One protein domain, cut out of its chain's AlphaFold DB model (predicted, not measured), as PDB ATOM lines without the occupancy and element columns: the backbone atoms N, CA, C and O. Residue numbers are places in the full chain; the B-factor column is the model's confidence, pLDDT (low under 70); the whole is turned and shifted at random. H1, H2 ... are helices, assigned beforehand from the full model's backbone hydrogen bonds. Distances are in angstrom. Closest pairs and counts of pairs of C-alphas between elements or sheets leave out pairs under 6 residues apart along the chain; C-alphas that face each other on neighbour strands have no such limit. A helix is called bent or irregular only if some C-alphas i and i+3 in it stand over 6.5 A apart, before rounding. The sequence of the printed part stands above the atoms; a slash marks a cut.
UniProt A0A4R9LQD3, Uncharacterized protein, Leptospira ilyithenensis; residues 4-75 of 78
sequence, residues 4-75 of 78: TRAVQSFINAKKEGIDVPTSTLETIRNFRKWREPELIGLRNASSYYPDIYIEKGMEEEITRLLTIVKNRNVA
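AT A GLANCE: This is residues 4 to 75 of the 78 residues of an uncharacterized protein of Leptospira ilyithenensis (UniProt A0A4R9LQD3). Two helical hairpins, H1 with H2 and H3 with H4, make an elongated up-and-down bundle, each helix running against the one before. H4, the longest, reaches one far end. The 72 printed residues, with four named helices and no named strand, are all helix by class and compact, radius of gyration of the C-alphas 12.6 A, spanning 45 by 20 by 19 A.

HOW THE PARTS SIT: H1, residues 4 to 16, touches H2, residues 22 to 33, with residues 6 to 10 alone; the closest C-alphas, Ala 6 and Thr 24, are 4.9 A apart. H1 touches H3, residues 36 to 46, at a shallow tilt of 12 degrees, closest C-alphas Thr 4 and Glu 38, 6.3 A. H1 and H4, residues 58 to 74, are apart. H2 is irregular, C-alphas 29 and 32 being 7.8 A apart, with 5 of 8 O i to N i+4 pairs within hydrogen-bond range; H1, H3 and H4 have every pair.

IN THESE COORDINATES: H1, 18.3 A, begins at C-alpha 4 (210.853, 252.621, 166.884); H2 measures 18.4 A, H3 15.4 A; H4, 24.5 A, ends at C-alpha 74 (191.735, 264.724, 179.819).

THE WHOLE: The printed part has no cut; the H3 to H4 link is long. Residues 74 to 75 are under pLDDT 70.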
ATOM      1  N   THR A   4     211.432 253.847 167.454       95.50
ATOM      2  CA  THR A   4     210.853 252.621 166.884       95.50
ATOM      3  C   THR A   4     211.921 251.696 166.300       95.50
ATOM      4  O   THR A   4     211.864 250.487 166.503       95.50
ATOM      5  N   ARG A   5     212.928 252.252 165.607       96.56
ATOM      6  CA  ARG A   5     214.045 251.463 165.063       96.56
ATOM      7  C   ARG A   5     214.937 250.900 166.166       96.56
ATOM      8  O   ARG A   5     215.417 249.786 166.007       96.56
ATOM      9  N   ALA A   6     215.127 251.622 167.268       97.62
ATOM     10  CA  ALA A   6     215.890 251.125 168.409       97.62
ATOM     11  C   ALA A   6     215.182 249.937 169.077       97.62
ATOM     12  O   ALA A   6     215.795 248.892 169.257       97.62
ATOM     13  N   VAL A   7     213.876 250.047 169.347       97.25
ATOM     14  CA  VAL A   7     213.086 248.926 169.890       97.25
ATOM     15  C   VAL A   7     213.122 247.723 168.944       97.25
ATOM     16  O   VAL A   7     213.377 246.603 169.379       97.25
ATOM     17  N   GLN A   8     212.946 247.940 167.637       97.12
ATOM     18  CA  GLN A   8     213.010 246.853 166.658       97.12
ATOM     19  C   GLN A   8     214.402 246.213 166.581       97.12
ATOM     20  O   GLN A   8     214.509 244.991 166.522       97.12
ATOM     21  N   SER A   9     215.467 247.019 166.597       97.56
ATOM     22  CA  SER A   9     216.846 246.528 166.588       97.56
ATOM     23  C   SER A   9     217.153 245.706 167.836       97.56
ATOM     24  O   SER A   9     217.784 244.661 167.716       97.56
ATOM     25  N   PHE A  10     216.659 246.131 169.003       97.69
ATOM     26  CA  PHE A  10     216.772 245.365 170.240       97.69
ATOM     27  C   PHE A  10     216.093 244.000 170.096       97.69
ATOM     28  O   PHE A  10     216.721 242.970 170.318       97.69
ATOM     29  N   ILE A  11     214.834 243.981 169.649       97.19
ATOM     30  CA  ILE A  11     214.067 242.742 169.453       97.19
ATOM     31  C   ILE A  11     214.776 241.803 168.472       97.19
ATOM     32  O   ILE A  11     214.862 240.606 168.734       97.19
ATOM     33  N   ASN A  12     215.282 242.321 167.352       97.38
ATOM     34  CA  ASN A  12     215.984 241.506 166.363       97.38
ATOM     35  C   ASN A  12     217.259 240.897 166.952       97.38
ATOM     36  O   ASN A  12     217.453 239.693 166.828       97.38
ATOM     37  N   ALA A  13     218.057 241.686 167.678       97.19
ATOM     38  CA  ALA A  13     219.264 241.185 168.329       97.19
ATOM     39  C   ALA A  13     218.954 240.055 169.327       97.19
ATOM     40  O   ALA A  13     219.584 238.999 169.291       97.19
ATOM     41  N   LYS A  14     217.907 240.218 170.151       96.62
ATOM     42  CA  LYS A  14     217.456 239.172 171.083       96.62
ATOM     43  C   LYS A  14     216.954 237.913 170.376       96.62
ATOM     44  O   LYS A  14     217.206 236.818 170.868       96.62
ATOM     45  N   LYS A  15     216.258 238.052 169.242       95.69
ATOM     46  CA  LYS A  15     215.779 236.916 168.435       95.69
ATOM     47  C   LYS A  15     216.917 236.152 167.768       95.69
ATOM     48  O   LYS A  15     216.865 234.930 167.702       95.69
ATOM     49  N   GLU A  16     217.907 236.872 167.257       96.75
ATOM     50  CA  GLU A  16     219.063 236.306 166.555       96.75
ATOM     51  C   GLU A  16     220.135 235.782 167.521       96.75
ATOM     52  O   GLU A  16     221.066 235.106 167.093       96.75
ATOM     53  N   GLY A  17     220.004 236.058 168.825       95.69
ATOM     54  CA  GLY A  17     220.985 235.658 169.834       95.69
ATOM     55  C   GLY A  17     222.308 236.418 169.715       95.69
ATOM     56  O   GLY A  17     223.341 235.904 170.135       95.69
ATOM     57  N   ILE A  18     222.277 237.619 169.133       95.75
ATOM     58  CA  ILE A  18     223.445 238.487 168.960       95.75
ATOM     59  C   ILE A  18     223.446 239.616 169.991       95.75
ATOM     60  O   ILE A  18     222.417 239.953 170.587       95.75
ATOM     61  N   ASP A  19     224.607 240.242 170.163       96.00
ATOM     62  CA  ASP A  19     224.737 241.411 171.021       96.00
ATOM     63  C   ASP A  19     223.918 242.593 170.497       96.00
ATOM     64  O   ASP A  19     223.902 242.917 169.305       96.00
ATOM     65  N   VAL A  20     223.242 243.277 171.420       96.62
ATOM     66  CA  VAL A  20     222.484 244.484 171.096       96.62
ATOM     67  C   VAL A  20     223.468 245.616 170.780       96.62
ATOM     68  O   VAL A  20     224.320 245.924 171.618       96.62
ATOM     69  N   PRO A  21     223.337 246.307 169.631       95.69
ATOM     70  CA  PRO A  21     224.226 247.411 169.290       95.69
ATOM     71  C   PRO A  21     224.226 248.510 170.358       95.69
ATOM     72  O   PRO A  21     223.163 248.933 170.823       95.69
ATOM     73  N   THR A  22     225.397 249.058 170.689       95.62
ATOM     74  CA  THR A  22     225.523 250.141 171.682       95.62
ATOM     75  C   THR A  22     224.638 251.340 171.343       95.62
ATOM     76  O   THR A  22     223.964 251.879 172.215       95.62
ATOM     77  N   SER A  23     224.544 251.699 170.059       96.00
ATOM     78  CA  SER A  23     223.682 252.788 169.582       96.00
ATOM     79  C   SER A  23     222.190 252.536 169.847       96.00
ATOM     80  O   SER A  23     221.426 253.483 170.065       96.00
ATOM     81  N   THR A  24     221.763 251.269 169.869       97.19
ATOM     82  CA  THR A  24     220.408 250.844 170.250       97.19
ATOM     83  C   THR A  24     220.173 251.072 171.729       97.19
ATOM     84  O   THR A  24     219.200 251.738 172.088       97.19
ATOM     85  N   LEU A  25     221.101 250.621 172.571       96.75
ATOM     86  CA  LEU A  25     221.028 250.824 174.017       96.75
ATOM     87  C   LEU A  25     221.033 252.319 174.371       96.75
ATOM     88  O   LEU A  25     220.180 252.774 175.126       96.75
ATOM     89  N   GLU A  26     221.917 253.117 173.772       96.44
ATOM     90  CA  GLU A  26     221.973 254.572 173.969       96.44
ATOM     91  C   GLU A  26     220.682 255.276 173.543       96.44
ATOM     92  O   GLU A  26     220.214 256.199 174.215       96.44
ATOM     93  N   THR A  27     220.070 254.834 172.442       97.31
ATOM     94  CA  THR A  27     218.787 255.391 172.001       97.31
ATOM     95  C   THR A  27     217.688 255.060 173.014       97.31
ATOM     96  O   THR A  27     216.930 255.957 173.382       97.31
ATOM     97  N   ILE A  28     217.642 253.821 173.523       97.19
ATOM     98  CA  ILE A  28     216.688 253.384 174.556       97.19
ATOM     99  C   ILE A  28     216.889 254.158 175.870       97.19
ATOM    100  O   ILE A  28     215.903 254.597 176.457       97.19
ATOM    101  N   ARG A  29     218.128 254.448 176.301       96.44
ATOM    102  CA  ARG A  29     218.387 255.274 177.510       96.44
ATOM    103  C   ARG A  29     217.760 256.668 177.426       96.44
ATOM    104  O   ARG A  29     217.400 257.268 178.438       96.44
ATOM    105  N   ASN A  30     217.575 257.181 176.213       96.06
ATOM    106  CA  ASN A  30     216.950 258.476 175.962       96.06
ATOM    107  C   ASN A  30     215.404 258.438 175.946       96.06
ATOM    108  O   ASN A  30     214.788 259.428 175.543       96.06
ATOM    109  N   PHE A  31     214.764 257.352 176.412       96.88
ATOM    110  CA  PHE A  31     213.301 257.175 176.414       96.88
ATOM    111  C   PHE A  31     212.516 258.314 177.077       96.88
ATOM    112  O   PHE A  31     211.390 258.598 176.683       96.88
ATOM    113  N   ARG A  32     213.114 259.030 178.038       96.19
ATOM    114  CA  ARG A  32     212.486 260.174 178.729       96.19
ATOM    115  C   ARG A  32     212.058 261.307 177.781       96.19
ATOM    116  O   ARG A  32     211.257 262.153 178.161       96.19
ATOM    117  N   LYS A  33     212.601 261.335 176.557       95.38
ATOM    118  CA  LYS A  33     212.280 262.313 175.502       95.38
ATOM    119  C   LYS A  33     211.304 261.773 174.449       95.38
ATOM    120  O   LYS A  33     211.002 262.481 173.491       95.38
ATOM    121  N   TRP A  34     210.876 260.519 174.569       96.50
ATOM    122  CA  TRP A  34     210.043 259.856 173.571       96.50
ATOM    123  C   TRP A  34     208.575 260.254 173.709       96.50
ATOM    124  O   TRP A  34     208.105 260.671 174.770       96.50
ATOM    125  N   ARG A  35     207.840 260.122 172.608       95.75
ATOM    126  CA  ARG A  35     206.399 260.383 172.542       95.75
ATOM    127  C   ARG A  35     205.609 259.179 173.044       95.75
ATOM    128  O   ARG A  35     206.110 258.059 173.087       95.75
ATOM    129  N   GLU A  36     204.335 259.394 173.349       95.56
ATOM    130  CA  GLU A  36     203.438 258.349 173.861       95.56
ATOM    131  C   GLU A  36     203.435 257.051 173.026       95.56
ATOM    132  O   GLU A  36     203.645 255.997 173.625       95.56
ATOM    133  N   PRO A  37     203.317 257.063 171.681       95.94
ATOM    134  CA  PRO A  37     203.347 255.819 170.904       95.94
ATOM    135  C   PRO A  37     204.666 255.046 171.039       95.94
ATOM    136  O   PRO A  37     204.688 253.819 171.028       95.94
ATOM    137  N   GLU A  38     205.777 255.768 171.182       97.38
ATOM    138  CA  GLU A  38     207.120 255.198 171.303       97.38
ATOM    139  C   GLU A  38     207.320 254.589 172.699       97.38
ATOM    140  O   GLU A  38     207.853 253.487 172.819       97.38
ATOM    141  N   LEU A  39     206.821 255.259 173.745       97.31
ATOM    142  CA  LEU A  39     206.800 254.751 175.120       97.31
ATOM    143  C   LEU A  39     205.897 253.517 175.268       97.31
ATOM    144  O   LEU A  39     206.275 252.556 175.934       97.31
ATOM    145  N   ILE A  40     204.730 253.511 174.616       96.75
ATOM    146  CA  ILE A  40     203.851 252.332 174.559       96.75
ATOM    147  C   ILE A  40     204.563 251.182 173.844       96.75
ATOM    148  O   ILE A  40     204.530 250.055 174.330       96.75
ATOM    149  N   GLY A  41     205.234 251.454 172.720       96.62
ATOM    150  CA  GLY A  41     206.013 250.449 171.996       96.62
ATOM    151  C   GLY A  41     207.120 249.834 172.854       96.62
ATOM    152  O   GLY A  41     207.260 248.613 172.886       96.62
ATOM    153  N   LEU A  42     207.851 250.665 173.601       97.31
ATOM    154  CA  LEU A  42     208.877 250.220 174.542       97.31
ATOM    155  C   LEU A  42     208.293 249.335 175.655       97.31
ATOM    156  O   LEU A  42     208.809 248.247 175.900       97.31
ATOM    157  N   ARG A  43     207.180 249.758 176.268       97.19
ATOM    158  CA  ARG A  43     206.482 248.981 177.304       97.19
ATOM    159  C   ARG A  43     205.916 247.664 176.774       97.19
ATOM    160  O   ARG A  43     205.939 246.654 177.456       97.19
ATOM    161  N   ASN A  44     205.397 247.649 175.552       96.81
ATOM    162  CA  ASN A  44     204.875 246.419 174.958       96.81
ATOM    163  C   ASN A  44     206.005 245.436 174.626       96.81
ATOM    164  O   ASN A  44     205.831 244.229 174.769       96.81
ATOM    165  N   ALA A  45     207.165 245.943 174.195       96.62
ATOM    166  CA  ALA A  45     208.340 245.117 173.953       96.62
ATOM    167  C   ALA A  45     208.864 244.473 175.246       96.62
ATOM    168  O   ALA A  45     209.275 243.312 175.205       96.62
ATOM    169  N   SER A  46     208.788 245.170 176.387       96.75
ATOM    170  CA  SER A  46     209.250 244.632 177.673       96.75
ATOM    171  C   SER A  46     208.458 243.411 178.145       96.75
ATOM    172  O   SER A  46     209.006 242.584 178.865       96.75
ATOM    173  N   SER A  47     207.205 243.240 177.705       95.62
ATOM    174  CA  SER A  47     206.417 242.031 177.992       95.62
ATOM    175  C   SER A  47     207.022 240.758 177.390       95.62
ATOM    176  O   SER A  47     206.770 239.668 177.895       95.62
ATOM    177  N   TYR A  48     207.801 240.887 176.312       95.50
ATOM    178  CA  TYR A  48     208.479 239.769 175.646       95.50
ATOM    179  C   TYR A  48     209.977 239.729 175.960       95.50
ATOM    180  O   TYR A  48     210.557 238.651 176.042       95.50
ATOM    181  N   TYR A  49     210.595 240.900 176.139       96.38
ATOM    182  CA  TYR A  49     212.018 241.052 176.431       96.38
ATOM    183  C   TYR A  49     212.216 242.009 177.616       96.38
ATOM    184  O   TYR A  49     212.465 243.198 177.405       96.38
ATOM    185  N   PRO A  50     212.085 241.527 178.868       95.25
ATOM    186  CA  PRO A  50     212.169 242.377 180.061       95.25
ATOM    187  C   PRO A  50     213.505 243.116 180.204       95.25
ATOM    188  O   PRO A  50     213.573 244.193 180.788       95.25
ATOM    189  N   ASP A  51     214.568 242.567 179.623       95.19
ATOM    190  CA  ASP A  51     215.913 243.134 179.618       95.19
ATOM    191  C   ASP A  51     216.066 244.374 178.718       95.19
ATOM    192  O   ASP A  51     217.108 245.028 178.743       95.19
ATOM    193  N   ILE A  52     215.024 244.753 177.966       96.75
ATOM    194  CA  ILE A  52     214.965 246.049 177.273       96.75
ATOM    195  C   ILE A  52     214.960 247.229 178.257       96.75
ATOM    196  O   ILE A  52     215.327 248.350 177.894       96.75
ATOM    197  N   TYR A  53     214.572 246.984 179.511       96.81
ATOM    198  CA  TYR A  53     214.725 247.933 180.603       96.81
ATOM    199  C   TYR A  53     216.148 247.890 181.148       96.81
ATOM    200  O   TYR A  53     216.489 247.173 182.082       96.81
ATOM    201  N   ILE A  54     216.984 248.709 180.525       94.12
ATOM    202  CA  ILE A  54     218.428 248.776 180.757       94.12
ATOM    203  C   ILE A  54     218.833 249.626 181.970       94.12
ATOM    204  O   ILE A  54     220.009 249.659 182.328       94.12
ATOM    205  N   GLU A  55     217.888 250.336 182.589       93.12
ATOM    206  CA  GLU A  55     218.100 251.155 183.785       93.12
ATOM    207  C   GLU A  55     217.101 250.759 184.880       93.12
ATOM    208  O   GLU A  55     215.939 250.452 184.610       93.12
ATOM    209  N   LYS A  56     217.532 250.821 186.145       93.44
ATOM    210  CA  LYS A  56     216.626 250.653 187.288       93.44
ATOM    211  C   LYS A  56     215.604 251.796 187.312       93.44
ATOM    212  O   LYS A  56     215.981 252.956 187.151       93.44
ATOM    213  N   GLY A  57     214.335 251.481 187.565       94.81
ATOM    214  CA  GLY A  57     213.267 252.484 187.637       94.81
ATOM    215  C   GLY A  57     212.663 252.865 186.278       94.81
ATOM    216  O   GLY A  57     211.887 253.817 186.187       94.81
ATOM    217  N   MET A  58     213.077 252.197 185.197       96.62
ATOM    218  CA  MET A  58     212.664 252.549 183.838       96.62
ATOM    219  C   MET A  58     211.174 252.278 183.600       96.62
ATOM    220  O   MET A  58     210.503 253.097 182.977       96.62
ATOM    221  N   GLU A  59     210.637 251.185 184.140       96.12
ATOM    222  CA  GLU A  59     209.214 250.845 184.040       96.12
ATOM    223  C   GLU A  59     208.325 251.880 184.741       96.12
ATOM    224  O   GLU A  59     207.328 252.357 184.183       96.12
ATOM    225  N   GLU A  60     208.714 252.274 185.951       97.19
ATOM    226  CA  GLU A  60     208.023 253.271 186.757       97.19
ATOM    227  C   GLU A  60     208.047 254.637 186.063       97.19
ATOM    228  O   GLU A  60     207.021 255.316 185.988       97.19
ATOM    229  N   GLU A  61     209.186 255.020 185.482       97.62
ATOM    230  CA  GLU A  61     209.321 256.281 184.751       97.62
ATOM    231  C   GLU A  61     208.508 256.285 183.449       97.62
ATOM    232  O   GLU A  61     207.824 257.270 183.160       97.62
ATOM    233  N   ILE A  62     208.499 255.187 182.683       97.00
ATOM    234  CA  ILE A  62     207.635 255.047 181.497       97.00
ATOM    235  C   ILE A  62     206.162 255.184 181.902       97.00
ATOM    236  O   ILE A  62     205.402 255.919 181.265       97.00
ATOM    237  N   THR A  63     205.759 254.531 182.992       96.44
ATOM    238  CA  THR A  63     204.391 254.603 183.519       96.44
ATOM    239  C   THR A  63     204.024 256.024 183.953       96.44
ATOM    240  O   THR A  63     202.931 256.511 183.636       96.44
ATOM    241  N   ARG A  64     204.947 256.736 184.609       97.19
ATOM    242  CA  ARG A  64     204.776 258.144 184.992       97.19
ATOM    243  C   ARG A  64     204.601 259.040 183.764       97.19
ATOM    244  O   ARG A  64     203.672 259.846 183.730       97.19
ATOM    245  N   LEU A  65     205.447 258.882 182.743       96.38
ATOM    246  CA  LEU A  65     205.389 259.664 181.503       96.38
ATOM    247  C   LEU A  65     204.071 259.442 180.748       96.38
ATOM    248  O   LEU A  65     203.429 260.412 180.344       96.38
ATOM    249  N   LEU A  66     203.619 258.191 180.621       95.81
ATOM    250  CA  LEU A  66     202.336 257.865 179.988       95.81
ATOM    251  C   LEU A  66     201.147 258.452 180.762       95.81
ATOM    252  O   LEU A  66     200.219 258.993 180.163       95.81
ATOM    253  N   THR A  67     201.195 258.418 182.096       95.06
ATOM    254  CA  THR A  67     200.174 259.046 182.952       95.06
ATOM    255  C   THR A  67     200.097 260.558 182.732       95.06
ATOM    256  O   THR A  67     199.003 261.109 182.623       95.06
ATOM    257  N   ILE A  68     201.243 261.238 182.612       92.75
ATOM    258  CA  ILE A  68     201.294 262.682 182.331       92.75
ATOM    259  C   ILE A  68     200.639 262.998 180.987       92.75
ATOM    260  O   ILE A  68     199.856 263.946 180.903       92.75
ATOM    261  N   VAL A  69     200.930 262.215 179.944       89.75
ATOM    262  CA  VAL A  69     200.314 262.412 178.623       89.75
ATOM    263  C   VAL A  69     198.801 262.206 178.693       89.75
ATOM    264  O   VAL A  69     198.046 263.070 178.246       89.75
ATOM    265  N   LYS A  70     198.344 261.133 179.348       87.88
ATOM    266  CA  LYS A  70     196.915 260.870 179.552       87.88
ATOM    267  C   LYS A  70     196.216 262.025 180.272       87.88
ATOM    268  O   LYS A  70     195.161 262.466 179.826       87.88
ATOM    269  N   ASN A  71     196.803 262.551 181.346       87.62
ATOM    270  CA  ASN A  71     196.211 263.648 182.117       87.62
ATOM    271  C   ASN A  71     196.135 264.958 181.319       87.62
ATOM    272  O   ASN A  71     195.152 265.685 181.447       87.62
ATOM    273  N   ARG A  72     197.121 265.240 180.454       81.00
ATOM    274  CA  ARG A  72     197.059 266.379 179.519       81.00
ATOM    275  C   ARG A  72     195.884 266.251 178.549       81.00
ATOM    276  O   ARG A  72     195.199 267.237 178.306       81.00
ATOM    277  N   ASN A  73     195.617 265.043 178.057       72.62
ATOM    278  CA  ASN A  73     194.525 264.789 177.114       72.62
ATOM    279  C   ASN A  73     193.129 264.870 177.767       72.62
ATOM    280  O   ASN A  73     192.145 265.109 177.074       72.62
ATOM    281  N   VAL A  74     193.020 264.685 179.089       62.47
ATOM    282  CA  VAL A  74     191.735 264.724 179.819       62.47
ATOM    283  C   VAL A  74     191.305 266.153 180.190       62.47
ATOM    284  O   VAL A  74     190.122 266.388 180.420       62.47
ATOM    285  N   ALA A  75     192.213 267.132 180.187       57.50
ATOM    286  CA  ALA A  75     191.962 268.495 180.672       57.50
ATOM    287  C   ALA A  75     191.024 269.372 179.800       57.50
ATOM    288  O   ALA A  75     190.941 270.575 180.032       57.50
TER     289      ALA A  75